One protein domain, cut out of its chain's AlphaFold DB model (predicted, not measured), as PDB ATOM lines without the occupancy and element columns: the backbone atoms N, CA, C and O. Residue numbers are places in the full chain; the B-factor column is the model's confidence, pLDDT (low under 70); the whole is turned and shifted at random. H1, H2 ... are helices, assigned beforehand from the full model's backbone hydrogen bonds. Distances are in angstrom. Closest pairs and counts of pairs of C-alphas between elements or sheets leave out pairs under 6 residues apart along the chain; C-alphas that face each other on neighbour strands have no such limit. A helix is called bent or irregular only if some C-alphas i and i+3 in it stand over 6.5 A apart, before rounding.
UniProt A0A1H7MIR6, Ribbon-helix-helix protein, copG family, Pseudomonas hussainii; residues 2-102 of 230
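What this domain is: This is residues 2 to 102 of the 230 residues of the protein "Ribbon-helix-helix protein, copG family" of Pseudomonas hussainii (UniProt A0A1H7MIR6). A body of helices, with H4 and H5 side by side, the long H6 running past them the opposite way and the short H3 packed on residues 86 to 90 of H6, has an arm at one end. In that arm, residues 2 to 13, of which 2 to 11 belong to H1, and residues 15 to 21, of which 16 to 21 belong to H2, stick out into the open, and H1 touches no other helix. The printed part has 101 residues with six named helices, in the order H1, H2, H3, H4, H5, H6, and no named strand; its class is all helix. The whole is only just loose, close to compact, with a radius of gyration of the C-alphas of 15.5 A, and the C-alphas span 53 by 28 by 22 A.

Where its parts are: Find C-alpha 2 at (75.291, 90.588, 80.211); there H1 begins, residues 2 to 11, 14.1 A long. Go on to H2, residues 16 to 26, 15.3 A, and to the short H3, residues 30 to 33. At C-alpha 40, at (50.632, 76.353, 92.083), H4 begins, residues 40 to 54, 20.9 A; it is only just irregular, with C-alphas 45 and 48 6.6 A apart. H5 is residues 67 to 76, 14.4 A, and H6, residues 82 to 101, runs 28.4 A to C-alpha 101 at (45.425, 60.033, 94.172).

How they stand to each other: Start at H1, which is apart from H2, H3, H4, H5 and H6. H2 is close to but not clearly touching H6, the closest C-alphas being those of His 26 and Leu 82, 5.8 A. Look next at Asn 32 of H3 and Cys 86, their closest C-alphas 6.8 A apart: H3 touches H6 there, with residues 86 to 90 of H6 alone. H4 touches H5, the closest C-alphas being those of Leu 43 and Arg 68, 6.7 A, at a shallow tilt of 23 degrees, the same way. H4 and H6 only just touch, with 3 pairs of C-alphas within 8 A, the closest Gln 42 and Trp 96, 7.8 A, at a steep tilt of 39 degrees, opposite ways; H6 does so with residues 92 to 96 alone. In H1, H2, H5 and H6 every O i to N i+4 pair is within hydrogen-bond range; in H4 9 of 11 are, and H3 is too short for such a pair.

The domain as a whole: The two C-alphas farthest apart are those of Gln 11 and Glu 102, 53.8 A. The printed part has no cut. The link from H4 to H5, residues 55 to 66, is long. The mean pLDDT of the printed part is 80.9; look for values under 70 at residues 2 to 14 and 56 to 63 of this predicted model.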
ATOM      1  N   ARG A   2      75.291  91.376  81.466       38.12
ATOM      2  CA  ARG A   2      75.291  90.588  80.211       38.12
ATOM      3  C   ARG A   2      76.624  90.656  79.455       38.12
ATOM      4  O   ARG A   2      77.124  89.620  79.040       38.12
ATOM      5  N   ASP A   3      77.240  91.835  79.378       53.06
ATOM      6  CA  ASP A   3      78.554  91.999  78.730       53.06
ATOM      7  C   ASP A   3      79.682  91.315  79.505       53.06
ATOM      8  O   ASP A   3      80.630  90.818  78.911       53.06
ATOM      9  N   GLU A   4      79.545  91.210  80.829       48.81
ATOM     10  CA  GLU A   4      80.504  90.532  81.706       48.81
ATOM     11  C   GLU A   4      80.383  89.003  81.597       48.81
ATOM     12  O   GLU A   4      81.395  88.310  81.517       48.81
ATOM     13  N   LEU A   5      79.157  88.474  81.492       51.50
ATOM     14  CA  LEU A   5      78.899  87.073  81.137       51.50
ATOM     15  C   LEU A   5      79.429  86.748  79.736       51.50
ATOM     16  O   LEU A   5      80.142  85.764  79.568       51.50
ATOM     17  N   ALA A   6      79.151  87.599  78.744       55.53
ATOM     18  CA  ALA A   6      79.667  87.439  77.387       55.53
ATOM     19  C   ALA A   6      81.203  87.497  77.350       55.53
ATOM     20  O   ALA A   6      81.834  86.722  76.636       55.53
ATOM     21  N   ARG A   7      81.822  88.373  78.150       64.31
ATOM     22  CA  ARG A   7      83.278  88.465  78.306       64.31
ATOM     23  C   ARG A   7      83.855  87.209  78.958       64.31
ATOM     24  O   ARG A   7      84.841  86.686  78.453       64.31
ATOM     25  N   ARG A   8      83.231  86.677  80.014       61.12
ATOM     26  CA  ARG A   8      83.656  85.424  80.672       61.12
ATOM     27  C   ARG A   8      83.505  84.200  79.771       61.12
ATOM     28  O   ARG A   8      84.420  83.386  79.714       61.12
ATOM     29  N   LEU A   9      82.410  84.111  79.017       63.03
ATOM     30  CA  LEU A   9      82.206  83.072  78.002       63.03
ATOM     31  C   LEU A   9      83.215  83.182  76.848       63.03
ATOM     32  O   LEU A   9      83.586  82.170  76.272       63.03
ATOM     33  N   LYS A  10      83.699  84.391  76.527       63.78
ATOM     34  CA  LYS A  10      84.800  84.602  75.569       63.78
ATOM     35  C   LYS A  10      86.186  84.277  76.145       63.78
ATOM     36  O   LYS A  10      87.094  83.983  75.377       63.78
ATOM     37  N   GLN A  11      86.369  84.368  77.466       64.75
ATOM     38  CA  GLN A  11      87.641  84.090  78.148       64.75
ATOM     39  C   GLN A  11      87.855  82.601  78.448       64.75
ATOM     40  O   GLN A  11      88.997  82.150  78.478       64.75
ATOM     41  N   HIS A  12      86.780  81.835  78.632       61.97
ATOM     42  CA  HIS A  12      86.831  80.381  78.727       61.97
ATOM     43  C   HIS A  12      86.416  79.771  77.385       61.97
ATOM     44  O   HIS A  12      85.238  79.788  77.036       61.97
ATOM     45  N   TYR A  13      87.377  79.231  76.630       62.62
ATOM     46  CA  TYR A  13      87.117  78.465  75.405       62.62
ATOM     47  C   TYR A  13      86.441  77.132  75.758       62.62
ATOM     48  O   TYR A  13      87.073  76.082  75.774       62.62
ATOM     49  N   PHE A  14      85.145  77.160  76.053       66.06
ATOM     50  CA  PHE A  14      84.329  75.963  75.920       66.06
ATOM     51  C   PHE A  14      84.000  75.826  74.439       66.06
ATOM     52  O   PHE A  14      83.358  76.707  73.859       66.06
ATOM     53  N   SER A  15      84.456  74.753  73.794       73.81
ATOM     54  CA  SER A  15      84.002  74.496  72.433       73.81
ATOM     55  C   SER A  15      82.492  74.238  72.455       73.81
ATOM     56  O   SER A  15      81.931  73.761  73.445       73.81
ATOM     57  N   ALA A  16      81.806  74.498  71.342       72.62
ATOM     58  CA  ALA A  16      80.392  74.138  71.219       72.62
ATOM     59  C   ALA A  16      80.148  72.628  71.435       72.62
ATOM     60  O   ALA A  16      79.024  72.229  71.735       72.62
ATOM     61  N   SER A  17      81.183  71.796  71.275       76.50
ATOM     62  CA  SER A  17      81.154  70.368  71.595       76.50
ATOM     63  C   SER A  17      81.219  70.120  73.103       76.50
ATOM     64  O   SER A  17      80.467  69.293  73.607       76.50
ATOM     65  N   ASP A  18      82.060  70.854  73.834       75.94
ATOM     66  CA  ASP A  18      82.177  70.730  75.295       75.94
ATOM     67  C   ASP A  18      80.891  71.164  75.992       75.94
ATOM     68  O   ASP A  18      80.435  70.501  76.918       75.94
ATOM     69  N   ILE A  19      80.260  72.232  75.494       74.94
ATOM     70  CA  ILE A  19      78.969  72.701  76.008       74.94
ATOM     71  C   ILE A  19      77.889  71.645  75.775       74.94
ATOM     72  O   ILE A  19      77.159  71.325  76.706       74.94
ATOM     73  N   ARG A  20      77.794  71.069  74.569       75.44
ATOM     74  CA  ARG A  20      76.813  70.004  74.286       75.44
ATOM     75  C   ARG A  20      77.050  68.773  75.145       75.44
ATOM     76  O   ARG A  20      76.113  68.260  75.735       75.44
ATOM     77  N   LYS A  21      78.308  68.350  75.276       77.75
ATOM     78  CA  LYS A  21      78.665  67.218  76.130       77.75
ATOM     79  C   LYS A  21      78.274  67.485  77.583       77.75
ATOM     80  O   LYS A  21      77.681  66.617  78.202       77.75
ATOM     81  N   ALA A  22      78.541  68.686  78.099       73.50
ATOM     82  CA  ALA A  22      78.130  69.080  79.443       73.50
ATOM     83  C   ALA A  22      76.600  69.148  79.595       73.50
ATOM     84  O   ALA A  22      76.072  68.750  80.630       73.50
ATOM     85  N   GLN A  23      75.876  69.609  78.571       75.31
ATOM     86  CA  GLN A  23      74.412  69.575  78.556       75.31
ATOM     87  C   GLN A  23      73.899  68.134  78.652       75.31
ATOM     88  O   GLN A  23      73.085  67.843  79.522       75.31
ATOM     89  N   ASP A  24      74.438  67.231  77.834       76.12
ATOM     90  CA  ASP A  24      74.038  65.822  77.797       76.12
ATOM     91  C   ASP A  24      74.404  65.056  79.081       76.12
ATOM     92  O   ASP A  24      73.746  64.070  79.414       76.12
ATOM     93  N   THR A  25      75.439  65.485  79.817       73.12
ATOM     94  CA  THR A  25      75.886  64.808  81.049       73.12
ATOM     95  C   THR A  25      75.338  65.408  82.340       73.12
ATOM     96  O   THR A  25      75.312  64.700  83.348       73.12
ATOM     97  N   HIS A  26      74.917  66.677  82.349       75.56
ATOM     98  CA  HIS A  26      74.505  67.369  83.578       75.56
ATOM     99  C   HIS A  26      73.052  67.846  83.592       75.56
ATOM    100  O   HIS A  26      72.497  67.951  84.691       75.56
ATOM    101  N   LEU A  27      72.439  68.120  82.436       85.25
ATOM    102  CA  LEU A  27      71.062  68.613  82.373       85.25
ATOM    103  C   LEU A  27      70.071  67.463  82.251       85.25
ATOM    104  O   LEU A  27      70.259  66.518  81.480       85.25
ATOM    105  N   VAL A  28      68.978  67.558  82.999       87.19
ATOM    106  CA  VAL A  28      67.906  66.573  82.908       87.19
ATOM    107  C   VAL A  28      67.152  66.754  81.590       87.19
ATOM    108  O   VAL A  28      66.728  67.847  81.231       87.19
ATOM    109  N   ASN A  29      66.941  65.656  80.859       87.19
ATOM    110  CA  ASN A  29      66.161  65.692  79.624       87.19
ATOM    111  C   ASN A  29      64.712  66.139  79.891       87.19
ATOM    112  O   ASN A  29      64.071  65.639  80.817       87.19
ATOM    113  N   GLU A  30      64.153  66.972  79.009       86.50
ATOM    114  CA  GLU A  30      62.782  67.495  79.128       86.50
ATOM    115  C   GLU A  30      61.721  66.398  79.328       86.50
ATOM    116  O   GLU A  30      60.732  66.597  80.031       86.50
ATOM    117  N   LYS A  31      61.929  65.188  78.788       87.75
ATOM    118  CA  LYS A  31      61.025  64.045  79.013       87.75
ATOM    119  C   LYS A  31      60.845  63.714  80.501       87.75
ATOM    120  O   LYS A  31      59.740  63.355  80.906       87.75
ATOM    121  N   ASN A  32      61.901  63.864  81.299       86.19
ATOM    122  CA  ASN A  32      61.890  63.621  82.743       86.19
ATOM    123  C   ASN A  32      61.371  64.831  83.541       86.19
ATOM    124  O   ASN A  32      61.017  64.670  84.705       86.19
ATOM    125  N   LEU A  33      61.276  66.009  82.917       90.50
ATOM    126  CA  LEU A  33      60.790  67.255  83.527       90.50
ATOM    127  C   LEU A  33      59.331  67.571  83.178       90.50
ATOM    128  O   LEU A  33      58.677  68.324  83.892       90.50
ATOM    129  N   LYS A  34      58.782  66.963  82.118       92.75
ATOM    130  CA  LYS A  34      57.433  67.240  81.589       92.75
ATOM    131  C   LYS A  34      56.295  67.098  82.613       92.75
ATOM    132  O   LYS A  34      55.229  67.671  82.420       92.75
ATOM    133  N   TRP A  35      56.487  66.304  83.666       95.25
ATOM    134  CA  TRP A  35      55.481  66.117  84.719       95.25
ATOM    135  C   TRP A  35      55.447  67.267  85.739       95.25
ATOM    136  O   TRP A  35      54.460  67.390  86.462       95.25
ATOM    137  N   ILE A  36      56.499  68.088  85.795       93.44
ATOM    138  CA  ILE A  36      56.539  69.324  86.573       93.44
ATOM    139  C   ILE A  36      55.858  70.400  85.732       93.44
ATOM    140  O   ILE A  36      56.303  70.716  84.625       93.44
ATOM    141  N   THR A  37      54.776  70.955  86.253       93.81
ATOM    142  CA  THR A  37      53.929  71.956  85.599       93.81
ATOM    143  C   THR A  37      53.991  73.286  86.350       93.81
ATOM    144  O   THR A  37      54.609  73.378  87.408       93.81
ATOM    145  N   ASP A  38      53.349  74.323  85.812       91.69
ATOM    146  CA  ASP A  38      53.170  75.608  86.505       91.69
ATOM    147  C   ASP A  38      52.003  75.593  87.516       91.69
ATOM    148  O   ASP A  38      51.573  76.643  87.996       91.69
ATOM    149  N   ASP A  39      51.478  74.407  87.853       92.75
ATOM    150  CA  ASP A  39      50.458  74.238  88.883       92.75
ATOM    151  C   ASP A  39      50.965  74.729  90.247       92.75
ATOM    152  O   ASP A  39      51.985  74.275  90.773       92.75
ATOM    153  N   LYS A  40      50.233  75.673  90.844       90.44
ATOM    154  CA  LYS A  40      50.632  76.353  92.083       90.44
ATOM    155  C   LYS A  40      50.845  75.369  93.233       90.44
ATOM    156  O   LYS A  40      51.810  75.524  93.984       90.44
ATOM    157  N   ARG A  41      49.947  74.393  93.392       91.44
ATOM    158  CA  ARG A  41      50.000  73.406  94.473       91.44
ATOM    159  C   ARG A  41      51.188  72.466  94.284       91.44
ATOM    160  O   ARG A  41      51.942  72.261  95.232       91.44
ATOM    161  N   GLN A  42      51.393  71.962  93.067       94.06
ATOM    162  CA  GLN A  42      52.532  71.115  92.725       94.06
ATOM    163  C   GLN A  42      53.853  71.835  92.994       94.06
ATOM    164  O   GLN A  42      54.738  71.267  93.627       94.06
ATOM    165  N   LEU A  43      53.983  73.096  92.576       91.75
ATOM    166  CA  LEU A  43      55.194  73.881  92.807       91.75
ATOM    167  C   LEU A  43      55.467  74.110  94.303       91.75
ATOM    168  O   LEU A  43      56.612  73.974  94.731       91.75
ATOM    169  N   GLN A  44      54.437  74.406  95.104       89.12
ATOM    170  CA  GLN A  44      54.582  74.567  96.560       89.12
ATOM    171  C   GLN A  44      54.923  73.259  97.278       89.12
ATOM    172  O   GLN A  44      55.640  73.280  98.278       89.12
ATOM    173  N   TRP A  45      54.431  72.128  96.774       91.56
ATOM    174  CA  TRP A  45      54.803  70.815  97.284       91.56
ATOM    175  C   TRP A  45      56.244  70.463  96.900       91.56
ATOM    176  O   TRP A  45      57.014  70.038  97.755       91.56
ATOM    177  N   LEU A  46      56.648  70.692  95.647       92.00
ATOM    178  CA  LEU A  46      57.980  70.336  95.149       92.00
ATOM    179  C   LEU A  46      59.107  71.154  95.772       92.00
ATOM    180  O   LEU A  46      60.188  70.614  95.991       92.00
ATOM    181  N   GLU A  47      58.879  72.435  96.051       88.94
ATOM    182  CA  GLU A  47      59.899  73.346  96.571       88.94
ATOM    183  C   GLU A  47      60.659  72.796  97.797       88.94
ATOM    184  O   GLU A  47      61.876  72.618  97.694       88.94
ATOM    185  N   PRO A  48      60.007  72.444  98.924       86.81
ATOM    186  CA  PRO A  48      60.711  71.883 100.075       86.81
ATOM    187  C   PRO A  48      61.357  70.518  99.783       86.81
ATOM    188  O   PRO A  48      62.420  70.227 100.326       86.81
ATOM    189  N   HIS A  49      60.770  69.693  98.911       89.25
ATOM    190  CA  HIS A  49      61.326  68.375  98.577       89.25
ATOM    191  C   HIS A  49      62.614  68.495  97.750       89.25
ATOM    192  O   HIS A  49      63.605  67.826  98.041       89.25
ATOM    193  N   ILE A  50      62.644  69.406  96.775       87.62
ATOM    194  CA  ILE A  50      63.836  69.698  95.971       87.62
ATOM    195  C   ILE A  50      64.907  70.391  96.823       87.62
ATOM    196  O   ILE A  50      66.093  70.091  96.682       87.62
ATOM    197  N   VAL A  51      64.529  71.283  97.745       84.25
ATOM    198  CA  VAL A  51      65.481  71.899  98.688       84.25
ATOM    199  C   VAL A  51      66.136  70.842  99.580       84.25
ATOM    200  O   VAL A  51      67.359  70.840  99.714       84.25
ATOM    201  N   ASN A  52      65.356  69.910 100.131       83.69
ATOM    202  CA  ASN A  52      65.888  68.817 100.948       83.69
ATOM    203  C   ASN A  52      66.820  67.903 100.144       83.69
ATOM    204  O   ASN A  52      67.887  67.537 100.628       83.69
ATOM    205  N   PHE A  53      66.450  67.580  98.901       80.06
ATOM    206  CA  PHE A  53      67.278  66.775  98.002       80.06
ATOM    207  C   PHE A  53      68.606  67.459  97.649       80.06
ATOM    208  O   PHE A  53      69.660  66.825  97.637       80.06
ATOM    209  N   THR A  54      68.566  68.761  97.368       75.69
ATOM    210  CA  THR A  54      69.753  69.520  96.954       75.69
ATOM    211  C   THR A  54      70.638  69.930  98.130       75.69
ATOM    212  O   THR A  54      71.802  70.244  97.916       75.69
ATOM    213  N   ASN A  55      70.122  69.928  99.365       71.50
ATOM    214  CA  ASN A  55      70.793  70.442 100.567       71.50
ATOM    215  C   ASN A  55      71.288  71.903 100.424       71.50
ATOM    216  O   ASN A  55      72.183  72.351 101.141       71.50
ATOM    217  N   TYR A  56      70.693  72.656  99.492       68.00
ATOM    218  CA  TYR A  56      70.993  74.061  99.226       68.00
ATOM    219  C   TYR A  56      69.757  74.920  99.538       68.00
ATOM    220  O   TYR A  56      68.913  75.144  98.662       68.00
ATOM    221  N   PRO A  57      69.638  75.442 100.775       59.44
ATOM    222  CA  PRO A  57      68.472  76.227 101.181       59.44
ATOM    223  C   PRO A  57      68.361  77.562 100.429       59.44
ATOM    224  O   PRO A  57      67.257  78.043 100.198       59.44
ATOM    225  N   ASN A  58      69.482  78.128  99.967       56.25
ATOM    226  CA  ASN A  58      69.534  79.471  99.391       56.25
ATOM    227  C   ASN A  58      70.165  79.451  97.994       56.25
ATOM    228  O   ASN A  58      71.388  79.413  97.864       56.25
ATOM    229  N   GLN A  59      69.340  79.524  96.951       58.59
ATOM    230  CA  GLN A  59      69.788  80.030  95.654       58.59
ATOM    231  C   GLN A  59      69.328  81.483  95.505       58.59
ATOM    232  O   GLN A  59      68.271  81.832  96.037       58.59
ATOM    233  N   PRO A  60      70.119  82.334  94.827       57.12
ATOM    234  CA  PRO A  60      69.731  83.711  94.569       57.12
ATOM    235  C   PRO A  60      68.402  83.734  93.822       57.12
ATOM    236  O   PRO A  60      68.177  82.924  92.925       57.12
ATOM    237  N   ASP A  61      67.535  84.665  94.208       59.34
ATOM    238  CA  ASP A  61      66.239  84.864  93.572       59.34
ATOM    239  C   ASP A  61      66.487  85.320  92.125       59.34
ATOM    240  O   ASP A  61      66.835  86.476  91.860       59.34
ATOM    241  N   LEU A  62      66.445  84.380  91.175       66.50
ATOM    242  CA  LEU A  62      66.637  84.688  89.761       66.50
ATOM    243  C   LEU A  62      65.328  85.289  89.258       66.50
ATOM    244  O   LEU A  62      64.468  84.587  88.741       66.50
ATOM    245  N   THR A  63      65.199  86.608  89.400       66.12
ATOM    246  CA  THR A  63      63.988  87.395  89.097       66.12
ATOM    247  C   THR A  63      63.451  87.250  87.668       66.12
ATOM    248  O   THR A  63      62.348  87.706  87.383       66.12
ATOM    249  N   ASN A  64      64.216  86.629  86.767       77.88
ATOM    250  CA  ASN A  64      63.848  86.405  85.371       77.88
ATOM    251  C   ASN A  64      63.293  84.998  85.091       77.88
ATOM    252  O   ASN A  64      62.927  84.740  83.949       77.88
ATOM    253  N   LEU A  65      63.286  84.095  86.076       80.75
ATOM    254  CA  LEU A  65      62.808  82.723  85.915       80.75
ATOM    255  C   LEU A  65      61.448  82.536  86.584       80.75
ATOM    256  O   LEU A  65      61.183  83.066  87.666       80.75
ATOM    257  N   SER A  66      60.591  81.738  85.953       87.38
ATOM    258  CA  SER A  66      59.369  81.251  86.583       87.38
ATOM    259  C   SER A  66      59.706  80.338  87.768       87.38
ATOM    260  O   SER A  66      60.801  79.783  87.874       87.38
ATOM    261  N   LYS A  67      58.743  80.121  88.672       86.06
ATOM    262  CA  LYS A  67      58.931  79.183  89.794       86.06
ATOM    263  C   LYS A  67      59.274  77.771  89.320       86.06
ATOM    264  O   LYS A  67      60.143  77.131  89.903       86.06
ATOM    265  N   ARG A  68      58.629  77.301  88.248       91.44
ATOM    266  CA  ARG A  68      58.943  76.014  87.621       91.44
ATOM    267  C   ARG A  68      60.391  75.979  87.137       91.44
ATOM    268  O   ARG A  68      61.115  75.036  87.443       91.44
ATOM    269  N   GLU A  69      60.817  77.008  86.411       89.19
ATOM    270  CA  GLU A  69      62.180  77.110  85.876       89.19
ATOM    271  C   GLU A  69      63.230  77.168  86.992       89.19
ATOM    272  O   GLU A  69      64.271  76.526  86.884       89.19
ATOM    273  N   LEU A  70      62.937  77.858  88.098       87.06
ATOM    274  CA  LEU A  70      63.787  77.882  89.291       87.06
ATOM    275  C   LEU A  70      63.965  76.487  89.905       87.06
ATOM    276  O   LEU A  70      65.082  76.108  90.253       87.06
ATOM    277  N   LEU A  71      62.885  75.709  90.035       88.25
ATOM    278  CA  LEU A  71      62.963  74.343  90.565       88.25
ATOM    279  C   LEU A  71      63.774  73.418  89.651       88.25
ATOM    280  O   LEU A  71      64.573  72.624  90.144       88.25
ATOM    281  N   ILE A  72      63.615  73.548  88.332       89.00
ATOM    282  CA  ILE A  72      64.403  72.787  87.352       89.00
ATOM    283  C   ILE A  72      65.884  73.169  87.451       89.00
ATOM    284  O   ILE A  72      66.737  72.296  87.602       89.00
ATOM    285  N   ALA A  73      66.188  74.469  87.473       86.44
ATOM    286  CA  ALA A  73      67.554  74.966  87.593       86.44
ATOM    287  C   ALA A  73      68.249  74.471  88.875       86.44
ATOM    288  O   ALA A  73      69.438  74.155  88.846       86.44
ATOM    289  N   ARG A  74      67.517  74.342  89.994       85.56
ATOM    290  CA  ARG A  74      68.043  73.754  91.243       85.56
ATOM    291  C   ARG A  74      68.524  72.317  91.055       85.56
ATOM    292  O   ARG A  74      69.571  71.954  91.586       85.56
ATOM    293  N   VAL A  75      67.780  71.510  90.302       86.75
ATOM    294  CA  VAL A  75      68.147  70.116  90.011       86.75
ATOM    295  C   VAL A  75      69.310  70.053  89.017       86.75
ATOM    296  O   VAL A  75      70.251  69.276  89.202       86.75
ATOM    297  N   ASP A  76      69.297  70.899  87.988       85.31
ATOM    298  CA  ASP A  76      70.335  70.920  86.953       85.31
ATOM    299  C   ASP A  76      71.706  71.354  87.489       85.31
ATOM    300  O   ASP A  76      72.719  70.773  87.108       85.31
ATOM    301  N   VAL A  77      71.751  72.301  88.430       82.44
ATOM    302  CA  VAL A  77      73.007  72.791  89.031       82.44
ATOM    303  C   VAL A  77      73.622  71.794  90.024       82.44
ATOM    304  O   VAL A  77      74.792  71.924  90.379       82.44
ATOM    305  N   LEU A  78      72.874  70.775  90.463       81.88
ATOM    306  CA  LEU A  78      73.378  69.792  91.420       81.88
ATOM    307  C   LEU A  78      74.539  68.976  90.823       81.88
ATOM    308  O   LEU A  78      74.394  68.355  89.766       81.88
ATOM    309  N   ASP A  79      75.668  68.936  91.530       81.69
ATOM    310  CA  ASP A  79      76.867  68.193  91.124       81.69
ATOM    311  C   ASP A  79      76.765  66.706  91.510       81.69
ATOM    312  O   ASP A  79      77.430  66.199  92.412       81.69
ATOM    313  N   VAL A  80      75.832  66.009  90.861       83.56
ATOM    314  CA  VAL A  80      75.629  64.558  90.973       83.56
ATOM    315  C   VAL A  80      75.368  63.955  89.595       83.56
ATOM    316  O   VAL A  80      75.043  64.671  88.644       83.56
ATOM    317  N   SER A  81      75.472  62.628  89.480       86.50
ATOM    318  CA  SER A  81      75.218  61.931  88.217       86.50
ATOM    319  C   SER A  81      73.802  62.187  87.690       86.50
ATOM    320  O   SER A  81      72.834  62.269  88.452       86.50
ATOM    321  N   LEU A  82      73.670  62.259  86.363       86.56
ATOM    322  CA  LEU A  82      72.377  62.408  85.693       86.56
ATOM    323  C   LEU A  82      71.389  61.298  86.086       86.56
ATOM    324  O   LEU A  82      70.204  61.561  86.282       86.56
ATOM    325  N   GLU A  83      71.886  60.071  86.253       88.12
ATOM    326  CA  GLU A  83      71.107  58.921  86.720       88.12
ATOM    327  C   GLU A  83      70.493  59.165  88.103       88.12
ATOM    328  O   GLU A  83      69.303  58.907  88.304       88.12
ATOM    329  N   ARG A  84      71.270  59.729  89.038       88.00
ATOM    330  CA  ARG A  84      70.766  60.090  90.362       88.00
ATOM    331  C   ARG A  84      69.685  61.162  90.261       88.00
ATOM    332  O   ARG A  84      68.619  60.976  90.833       88.00
ATOM    333  N   LYS A  85      69.902  62.230  89.481       89.69
ATOM    334  CA  LYS A  85      68.883  63.281  89.272       89.69
ATOM    335  C   LYS A  85      67.578  62.700  88.727       89.69
ATOM    336  O   LYS A  85      66.503  63.003  89.235       89.69
ATOM    337  N   CYS A  86      67.672  61.846  87.708       91.50
ATOM    338  CA  CYS A  86      66.505  61.229  87.080       91.50
ATOM    339  C   CYS A  86      65.768  60.284  88.036       91.50
ATOM    340  O   CYS A  86      64.538  60.295  88.064       91.50
ATOM    341  N   SER A  87      66.501  59.495  88.825       91.44
ATOM    342  CA  SER A  87      65.911  58.590  89.818       91.44
ATOM    343  C   SER A  87      65.135  59.363  90.881       91.44
ATOM    344  O   SER A  87      63.999  59.021  91.188       91.44
ATOM    345  N   GLU A  88      65.703  60.456  91.378       91.19
ATOM    346  CA  GLU A  88      65.097  61.296  92.416       91.19
ATOM    347  C   GLU A  88      63.864  62.037  91.889       91.19
ATOM    348  O   GLU A  88      62.811  62.036  92.521       91.19
ATOM    349  N   LEU A  89      63.928  62.571  90.667       93.50
ATOM    350  CA  LEU A  89      62.752  63.144  90.007       93.50
ATOM    351  C   LEU A  89      61.641  62.111  89.785       93.50
ATOM    352  O   LEU A  89      60.463  62.443  89.905       93.50
ATOM    353  N   LEU A  90      61.989  60.859  89.471       94.50
ATOM    354  CA  LEU A  90      61.009  59.784  89.342       94.50
ATOM    355  C   LEU A  90      60.375  59.431  90.696       94.50
ATOM    356  O   LEU A  90      59.165  59.199  90.749       94.50
ATOM    357  N   LEU A  91      61.157  59.418  91.780       94.25
ATOM    358  CA  LEU A  91      60.641  59.243  93.141       94.25
ATOM    359  C   LEU A  91      59.655  60.359  93.494       94.25
ATOM    360  O   LEU A  91      58.507  60.054  93.814       94.25
ATOM    361  N   LEU A  92      60.040  61.625  93.308       94.44
ATOM    362  CA  LEU A  92      59.171  62.780  93.557       94.44
ATOM    363  C   LEU A  92      57.891  62.739  92.719       94.44
ATOM    364  O   LEU A  92      56.811  63.038  93.220       94.44
ATOM    365  N   LYS A  93      57.978  62.322  91.451       96.12
ATOM    366  CA  LYS A  93      56.801  62.130  90.595       96.12
ATOM    367  C   LYS A  93      55.846  61.090  91.178       96.12
ATOM    368  O   LYS A  93      54.634  61.300  91.198       96.12
ATOM    369  N   ASN A  94      56.377  59.955  91.625       95.12
ATOM    370  CA  ASN A  94      55.575  58.880  92.202       95.12
ATOM    371  C   ASN A  94      54.960  59.292  93.543       95.12
ATOM    372  O   ASN A  94      53.806  58.961  93.809       95.12
ATOM    373  N   GLU A  95      55.706  60.022  94.369       92.69
ATOM    374  CA  GLU A  95      55.210  60.596  95.619       92.69
ATOM    375  C   GLU A  95      54.099  61.607  95.363       92.69
ATOM    376  O   GLU A  95      53.045  61.491  95.977       92.69
ATOM    377  N   TRP A  96      54.267  62.518  94.401       94.31
ATOM    378  CA  TRP A  96      53.232  63.469  93.999       94.31
ATOM    379  C   TRP A  96      51.957  62.778  93.497       94.31
ATOM    380  O   TRP A  96      50.846  63.149  93.882       94.31
ATOM    381  N   ASN A  97      52.098  61.735  92.673       94.31
ATOM    382  CA  ASN A  97      50.953  60.962  92.191       94.31
ATOM    383  C   ASN A  97      50.204  60.300  93.355       94.31
ATOM    384  O   ASN A  97      48.991  60.445  93.459       94.31
ATOM    385  N   LYS A  98      50.919  59.644  94.278       90.88
ATOM    386  CA  LYS A  98      50.315  59.074  95.496       90.88
ATOM    387  C   LYS A  98      49.701  60.149  96.391       90.88
ATOM    388  O   LYS A  98      48.676  59.927  97.027       90.88
ATOM    389  N   TRP A  99      50.334  61.318  96.460       89.31
ATOM    390  CA  TRP A  99      49.889  62.431  97.290       89.31
ATOM    391  C   TRP A  99      48.532  62.982  96.844       89.31
ATOM    392  O   TRP A  99      47.758  63.430  97.698       89.31
ATOM    393  N   THR A 100      48.264  62.927  95.535       92.19
ATOM    394  CA  THR A 100      47.076  63.480  94.869       92.19
ATOM    395  C   THR A 100      46.003  62.439  94.528       92.19
ATOM    396  O   THR A 100      44.834  62.795  94.389       92.19
ATOM    397  N   GLU A 101      46.349  61.149  94.458       90.75
ATOM    398  CA  GLU A 101      45.425  60.033  94.172       90.75
ATOM    399  C   GLU A 101      44.181  60.036  95.076       90.75
ATOM    400  O   GLU A 101      43.067  59.729  94.654       90.75
ATOM    401  N   GLU A 102      44.360  60.468  96.319       86.94
ATOM    402  CA  GLU A 102      43.342  60.447  97.362       86.94
ATOM    403  C   GLU A 102      42.609  61.789  97.571       86.94
ATOM    404  O   GLU A 102      41.859  61.972  98.539       86.94
TER     405      GLU A 102